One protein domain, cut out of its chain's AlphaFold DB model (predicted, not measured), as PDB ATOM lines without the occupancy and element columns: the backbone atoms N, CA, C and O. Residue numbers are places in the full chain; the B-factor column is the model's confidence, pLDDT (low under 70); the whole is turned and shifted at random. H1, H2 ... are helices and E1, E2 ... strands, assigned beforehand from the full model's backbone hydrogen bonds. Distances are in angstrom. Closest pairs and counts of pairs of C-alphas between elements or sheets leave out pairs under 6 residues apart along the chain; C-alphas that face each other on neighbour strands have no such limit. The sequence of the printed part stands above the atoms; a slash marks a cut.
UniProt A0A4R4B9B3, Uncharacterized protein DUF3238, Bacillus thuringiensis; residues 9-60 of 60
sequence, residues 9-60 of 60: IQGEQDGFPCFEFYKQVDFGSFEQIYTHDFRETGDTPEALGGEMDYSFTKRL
ATOM      1  N   ILE A   9      85.872  18.908  30.469       96.94
ATOM      2  CA  ILE A   9      86.714  20.023  30.896       96.94
ATOM      3  C   ILE A   9      85.838  21.253  31.058       96.94
ATOM      4  O   ILE A   9      85.014  21.557  30.197       96.94
ATOM      5  N   GLN A  10      86.064  21.938  32.168       98.25
ATOM      6  CA  GLN A  10      85.621  23.298  32.415       98.25
ATOM      7  C   GLN A  10      86.886  24.136  32.566       98.25
ATOM      8  O   GLN A  10      87.820  23.700  33.245       98.25
ATOM      9  N   GLY A  11      86.940  25.274  31.889       97.62
ATOM     10  CA  GLY A  11      88.077  26.180  31.935       97.62
ATOM     11  C   GLY A  11      87.610  27.621  31.970       97.62
ATOM     12  O   GLY A  11      86.545  27.937  31.443       97.62
ATOM     13  N   GLU A  12      88.425  28.458  32.594       98.25
ATOM     14  CA  GLU A  12      88.290  29.909  32.623       98.25
ATOM     15  C   GLU A  12      89.622  30.516  32.179       98.25
ATOM     16  O   GLU A  12      90.675  29.896  32.369       98.25
ATOM     17  N   GLN A  13      89.567  31.675  31.533       97.56
ATOM     18  CA  GLN A  13      90.741  32.403  31.066       97.56
ATOM     19  C   GLN A  13      90.428  33.886  30.851       97.56
ATOM     20  O   GLN A  13      89.279  34.270  30.620       97.56
ATOM     21  N   ASP A  14      91.485  34.684  30.858       98.31
ATOM     22  CA  ASP A  14      91.471  36.076  30.421       98.31
ATOM     23  C   ASP A  14      91.118  36.199  28.931       98.31
ATOM     24  O   ASP A  14      91.294  35.262  28.142       98.31
ATOM     25  N   GLY A  15      90.653  37.380  28.521       98.06
ATOM     26  CA  GLY A  15      90.371  37.672  27.113       98.06
ATOM     27  C   GLY A  15      91.601  37.810  26.217       98.06
ATOM     28  O   GLY A  15      91.476  37.750  24.993       98.06
ATOM     29  N   PHE A  16      92.791  37.982  26.793       98.06
ATOM     30  CA  PHE A  16      94.019  38.241  26.046       98.06
ATOM     31  C   PHE A  16      95.200  37.431  26.606       98.06
ATOM     32  O   PHE A  16      95.330  37.323  27.823       98.06
ATOM     33  N   PRO A  17      96.124  36.911  25.772       96.88
ATOM     34  CA  PRO A  17      96.139  36.917  24.306       96.88
ATOM     35  C   PRO A  17      95.312  35.740  23.742       96.88
ATOM     36  O   PRO A  17      94.212  35.474  24.210       96.88
ATOM     37  N   CYS A  18      95.801  35.042  22.709       98.38
ATOM     38  CA  CYS A  18      95.154  33.830  22.207       98.38
ATOM     39  C   CYS A  18      95.421  32.632  23.127       98.38
ATOM     40  O   CYS A  18      96.532  32.471  23.637       98.38
ATOM     41  N   PHE A  19      94.437  31.740  23.232       98.38
ATOM     42  CA  PHE A  19      94.540  30.491  23.983       98.38
ATOM     43  C   PHE A  19      94.119  29.308  23.122       98.38
ATOM     44  O   PHE A  19      93.189  29.401  22.321       98.38
ATOM     45  N   GLU A  20      94.778  28.170  23.310       98.44
ATOM     46  CA  GLU A  20      94.494  26.962  22.552       98.44
ATOM     47  C   GLU A  20      94.730  25.702  23.388       98.44
ATOM     48  O   GLU A  20      95.748  25.542  24.063       98.44
ATOM     49  N   PHE A  21      93.753  24.799  23.353       98.19
ATOM     50  CA  PHE A  21      93.738  23.580  24.148       98.19
ATOM     51  C   PHE A  21      93.478  22.390  23.238       98.19
ATOM     52  O   PHE A  21      92.470  22.338  22.528       98.19
ATOM     53  N   TYR A  22      94.360  21.398  23.315       97.94
ATOM     54  CA  TYR A  22      94.283  20.180  22.519       97.94
ATOM     55  C   TYR A  22      94.432  18.947  23.402       97.94
ATOM     56  O   TYR A  22      95.050  18.974  24.467       97.94
ATOM     57  N   LYS A  23      93.864  17.843  22.930       96.38
ATOM     58  CA  LYS A  23      93.955  16.515  23.528       96.38
ATOM     59  C   LYS A  23      94.669  15.587  22.554       96.38
ATOM     60  O   LYS A  23      94.429  15.648  21.354       96.38
ATOM     61  N   GLN A  24      95.492  14.690  23.081       97.44
ATOM     62  CA  GLN A  24      96.059  13.574  22.331       97.44
ATOM     63  C   GLN A  24      95.918  12.302  23.169       97.44
ATOM     64  O   GLN A  24      96.230  12.309  24.360       97.44
ATOM     65  N   VAL A  25      95.427  11.222  22.561       96.12
ATOM     66  CA  VAL A  25      95.292   9.900  23.198       96.12
ATOM     67  C   VAL A  25      96.104   8.897  22.397       96.12
ATOM     68  O   VAL A  25      96.088   8.948  21.169       96.12
ATOM     69  N   ASP A  26      96.831   8.017  23.086       95.56
ATOM     70  CA  ASP A  26      97.571   6.895  22.494       95.56
ATOM     71  C   ASP A  26      98.477   7.283  21.311       95.56
ATOM     72  O   ASP A  26      98.557   6.577  20.309       95.56
ATOM     73  N   PHE A  27      99.156   8.433  21.419       96.06
ATOM     74  CA  PHE A  27     100.005   9.008  20.361       96.06
ATOM     75  C   PHE A  27      99.286   9.221  19.011       96.06
ATOM     76  O   PHE A  27      99.928   9.305  17.964       96.06
ATOM     77  N   GLY A  28      97.953   9.318  19.028       95.31
ATOM     78  CA  GLY A  28      97.119   9.603  17.865       95.31
ATOM     79  C   GLY A  28      97.189  11.063  17.404       95.31
ATOM     80  O   GLY A  28      98.094  11.816  17.758       95.31
ATOM     81  N   SER A  29      96.217  11.486  16.596       97.81
ATOM     82  CA  SER A  29      96.124  12.888  16.159       97.81
ATOM     83  C   SER A  29      95.702  13.811  17.305       97.81
ATOM     84  O   SER A  29      95.024  13.379  18.237       97.81
ATOM     85  N   PHE A  30      96.087  15.086  17.223       98.00
ATOM     86  CA  PHE A  30      95.570  16.103  18.133       98.00
ATOM     87  C   PHE A  30      94.096  16.389  17.835       98.00
ATOM     88  O   PHE A  30      93.711  16.611  16.689       98.00
ATOM     89  N   GLU A  31      93.289  16.422  18.888       97.44
ATOM     90  CA  GLU A  31      91.898  16.852  18.865       97.44
ATOM     91  C   GLU A  31      91.791  18.222  19.542       97.44
ATOM     92  O   GLU A  31      92.195  18.383  20.696       97.44
ATOM     93  N   GLN A  32      91.239  19.217  18.847       97.69
ATOM     94  CA  GLN A  32      91.002  20.541  19.421       97.69
ATOM     95  C   GLN A  32      89.886  20.486  20.471       97.69
ATOM     96  O   GLN A  32      88.756  20.075  20.197       97.69
ATOM     97  N   ILE A  33      90.199  20.951  21.677       97.94
ATOM     98  CA  ILE A  33      89.250  21.089  22.784       97.94
ATOM     99  C   ILE A  33      88.560  22.450  22.675       97.94
ATOM    100  O   ILE A  33      87.330  22.512  22.595       97.94
ATOM    101  N   TYR A  34      89.353  23.521  22.657       98.25
ATOM    102  CA  TYR A  34      88.900  24.910  22.678       98.25
ATOM    103  C   TYR A  34      90.005  25.836  22.153       98.25
ATOM    104  O   TYR A  34      91.187  25.554  22.346       98.25
ATOM    105  N   THR A  35      89.612  26.922  21.492       98.38
ATOM    106  CA  THR A  35      90.502  27.998  21.045       98.38
ATOM    107  C   THR A  35      89.816  29.336  21.267       98.38
ATOM    108  O   THR A  35      88.611  29.449  21.037       98.38
ATOM    109  N   HIS A  36      90.597  30.334  21.654       98.50
ATOM    110  CA  HIS A  36      90.186  31.726  21.778       98.50
ATOM    111  C   HIS A  36      91.164  32.601  21.007       98.50
ATOM    112  O   HIS A  36      92.374  32.509  21.226       98.50
ATOM    113  N   ASP A  37      90.639  33.442  20.119       98.56
ATOM    114  CA  ASP A  37      91.410  34.437  19.385       98.56
ATOM    115  C   ASP A  37      90.911  35.834  19.759       98.56
ATOM    116  O   ASP A  37      89.836  36.256  19.335       98.56
ATOM    117  N   PHE A  38      91.726  36.567  20.523       98.38
ATOM    118  CA  PHE A  38      91.390  37.915  20.991       98.38
ATOM    119  C   PHE A  38      91.076  38.887  19.840       98.38
ATOM    120  O   PHE A  38      90.401  39.895  20.034       98.38
ATOM    121  N   ARG A  39      91.558  38.614  18.620       98.25
ATOM    122  CA  ARG A  39      91.305  39.457  17.439       98.25
ATOM    123  C   ARG A  39      89.894  39.268  16.890       98.25
ATOM    124  O   ARG A  39      89.406  40.154  16.195       98.25
ATOM    125  N   GLU A  40      89.256  38.134  17.177       98.19
ATOM    126  CA  GLU A  40      87.861  37.874  16.815       98.19
ATOM    127  C   GLU A  40      86.892  38.508  17.817       98.19
ATOM    128  O   GLU A  40      85.852  39.033  17.420       98.19
ATOM    129  N   THR A  41      87.241  38.491  19.105       97.00
ATOM    130  CA  THR A  41      86.437  39.075  20.192       97.00
ATOM    131  C   THR A  41      86.703  40.564  20.409       97.00
ATOM    132  O   THR A  41      85.848  41.271  20.936       97.00
ATOM    133  N   GLY A  42      87.850  41.064  19.944       97.75
ATOM    134  CA  GLY A  42      88.269  42.453  20.104       97.75
ATOM    135  C   GLY A  42      88.878  42.765  21.471       97.75
ATOM    136  O   GLY A  42      88.977  43.943  21.815       97.75
ATOM    137  N   ASP A  43      89.278  41.746  22.240       98.06
ATOM    138  CA  ASP A  43      89.943  41.941  23.527       98.06
ATOM    139  C   ASP A  43      91.313  42.604  23.337       98.06
ATOM    140  O   ASP A  43      92.007  42.437  22.328       98.06
ATOM    141  N   THR A  44      91.717  43.380  24.332       98.00
ATOM    142  CA  THR A  44      92.954  44.159  24.323       98.00
ATOM    143  C   THR A  44      93.866  43.707  25.468       98.00
ATOM    144  O   THR A  44      93.431  42.937  26.325       98.00
ATOM    145  N   PRO A  45      95.136  44.153  25.535       98.38
ATOM    146  CA  PRO A  45      96.027  43.794  26.642       98.38
ATOM    147  C   PRO A  45      95.480  44.122  28.040       98.38
ATOM    148  O   PRO A  45      95.927  43.534  29.018       98.38
ATOM    149  N   GLU A  46      94.520  45.039  28.154       97.88
ATOM    150  CA  GLU A  46      93.809  45.348  29.396       97.88
ATOM    151  C   GLU A  46      93.030  44.147  29.960       97.88
ATOM    152  O   GLU A  46      92.880  44.066  31.176       97.88
ATOM    153  N   ALA A  47      92.614  43.193  29.117       97.50
ATOM    154  CA  ALA A  47      91.943  41.957  29.529       97.50
ATOM    155  C   ALA A  47      92.872  40.960  30.256       97.50
ATOM    156  O   ALA A  47      92.417  39.920  30.698       97.50
ATOM    157  N   LEU A  48      94.172  41.260  30.402       96.88
ATOM    158  CA  LEU A  48      95.095  40.505  31.272       96.88
ATOM    159  C   LEU A  48      94.920  40.818  32.768       96.88
ATOM    160  O   LEU A  48      95.616  40.248  33.611       96.88
ATOM    161  N   GLY A  49      94.123  41.831  33.104       94.75
ATOM    162  CA  GLY A  49      93.950  42.303  34.471       94.75
ATOM    163  C   GLY A  49      92.530  42.087  34.971       94.75
ATOM    164  O   GLY A  49      91.574  42.290  34.237       94.75
ATOM    165  N   GLY A  50      92.391  41.793  36.264       95.69
ATOM    166  CA  GLY A  50      91.089  41.576  36.891       95.69
ATOM    167  C   GLY A  50      90.774  40.093  37.052       95.69
ATOM    168  O   GLY A  50      91.660  39.315  37.398       95.69
ATOM    169  N   GLU A  51      89.501  39.746  36.878       96.94
ATOM    170  CA  GLU A  51      89.019  38.362  36.881       96.94
ATOM    171  C   GLU A  51      88.993  37.820  35.450       96.94
ATOM    172  O   GLU A  51      88.916  38.593  34.500       96.94
ATOM    173  N   MET A  52      88.985  36.496  35.309       97.06
ATOM    174  CA  MET A  52      88.922  35.845  34.002       97.06
ATOM    175  C   MET A  52      87.592  36.136  33.289       97.06
ATOM    176  O   MET A  52      86.512  35.924  33.844       97.06
ATOM    177  N   ASP A  53      87.678  36.583  32.036       95.88
ATOM    178  CA  ASP A  53      86.528  37.065  31.259       95.88
ATOM    179  C   ASP A  53      85.722  35.941  30.588       95.88
ATOM    180  O   ASP A  53      84.512  36.065  30.370       95.88
ATOM    181  N   TYR A  54      86.387  34.835  30.239       97.81
ATOM    182  CA  TYR A  54      85.810  33.767  29.428       97.81
ATOM    183  C   TYR A  54      85.790  32.447  30.179       97.81
ATOM    184  O   TYR A  54      86.747  32.074  30.851       97.81
ATOM    185  N   SER A  55      84.710  31.688  29.986       98.00
ATOM    186  CA  SER A  55      84.607  30.306  30.445       98.00
ATOM    187  C   SER A  55      84.161  29.385  29.314       98.00
ATOM    188  O   SER A  55      83.393  29.770  28.428       98.00
ATOM    189  N   PHE A  56      84.629  28.140  29.341       97.94
ATOM    190  CA  PHE A  56      84.216  27.115  28.393       97.94
ATOM    191  C   PHE A  56      83.945  25.784  29.086       97.94
ATOM    192  O   PHE A  56      84.576  25.414  30.073       97.94
ATOM    193  N   THR A  57      82.997  25.029  28.530       97.62
ATOM    194  CA  THR A  57      82.748  23.631  28.894       97.62
ATOM    195  C   THR A  57      82.850  22.772  27.644       97.62
ATOM    196  O   THR A  57      82.147  23.010  26.661       97.62
ATOM    197  N   LYS A  58      83.704  21.748  27.675       97.31
ATOM    198  CA  LYS A  58      83.911  20.835  26.551       97.31
ATOM    199  C   LYS A  58      83.884  19.382  27.004       97.31
ATOM    200  O   LYS A  58      84.572  18.993  27.945       97.31
ATOM    201  N   ARG A  59      83.136  18.563  26.263       95.69
ATOM    202  CA  ARG A  59      83.156  17.103  26.364       95.69
ATOM    203  C   ARG A  59      83.662  16.515  25.051       95.69
ATOM    204  O   ARG A  59      83.137  16.874  23.998       95.69
ATOM    205  N   LEU A  60      84.655  15.634  25.143       90.69
ATOM    206  CA  LEU A  60      85.219  14.840  24.046       90.69
ATOM    207  C   LEU A  60      85.342  13.388  24.492       90.69
ATOM    208  O   LEU A  60      85.728  13.182  25.666       90.69
TER     209      LEU A  60
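What this domain is: This is residues 9 to 60 of the 60 residues of the protein "Uncharacterized protein DUF3238" of Bacillus thuringiensis (UniProt A0A4R4B9B3). Two ribbons of two antiparallel strands each, E1 with E4 and E2 with E3, lie one over the other and partly face to face, with their strands along the long axis of a rod. The ribbons come nearest each other where E3 is beside E4; the turn between E2 and E3 makes one end of the rod, and the short helices H1 and H2 are at the other. The printed part has 52 residues, with four named strands and two named helices in the order E1, E2, E3, H1, H2, E4, in the mixed class of helices and strands. The whole is loose, with a radius of gyration of the C-alphas of 12.7 A, and spans 39 by 19 by 14 A.

How they stand to each other: E1, residues 9 to 13, and E4, residues 54 to 59, are antiparallel neighbours, with 164 degrees between their directions. N 9 and O 58 are 2.8 A apart, and N 56 and O 11 are 2.9 A apart, both within hydrogen-bond range. E2, residues 19 to 23, and E3, residues 31 to 36, form a hairpin of antiparallel strands at 169 degrees. Here N 19 and O 36, 3.0 A apart, and N 31 and O 23, 2.8 A apart, are within hydrogen-bond range. E1 and E2 are apart, but only just, with their closest C-alphas 8.3 A from each other. E3 and E4 have 3 pairs of C-alphas within 8 A, and their closest C-alphas, those of Ile 33 and Lys 58, are 6.5 A apart. E2 and E4 are apart. H1, residues 38 to 41, and H2, residues 45 to 48, are apart from each other. Both helices are too short for any O i to N i+4 pair; the one O i to N i+3 pair is within range in H2 and not in H1.

Where its parts are: E1 begins at C-alpha 9, at (86.714, 20.023, 30.896), and is 13.0 A long from first to last C-alpha. E2 is 14.0 A long and E3 15.3 A, with C-alpha 31 at (91.898, 16.852, 18.865). H1 measures 5.1 A and H2 5.8 A. E4, 17.1 A long, ends at C-alpha 59, at (83.156, 17.103, 26.364).

The domain as a whole: The two C-alphas farthest apart are those of Asp 26 and Glu 46, at 39.2 A, while those of Ile 9 and Leu 60, the first and last printed, are 8.7 A apart. The printed part has no cut, and Leu 60 is the chain's last residue. The link from E2 to E3 is short, with 7 residues, and the other links are tight. The mean pLDDT of the printed part is 97.4, and no printed residue is under 70.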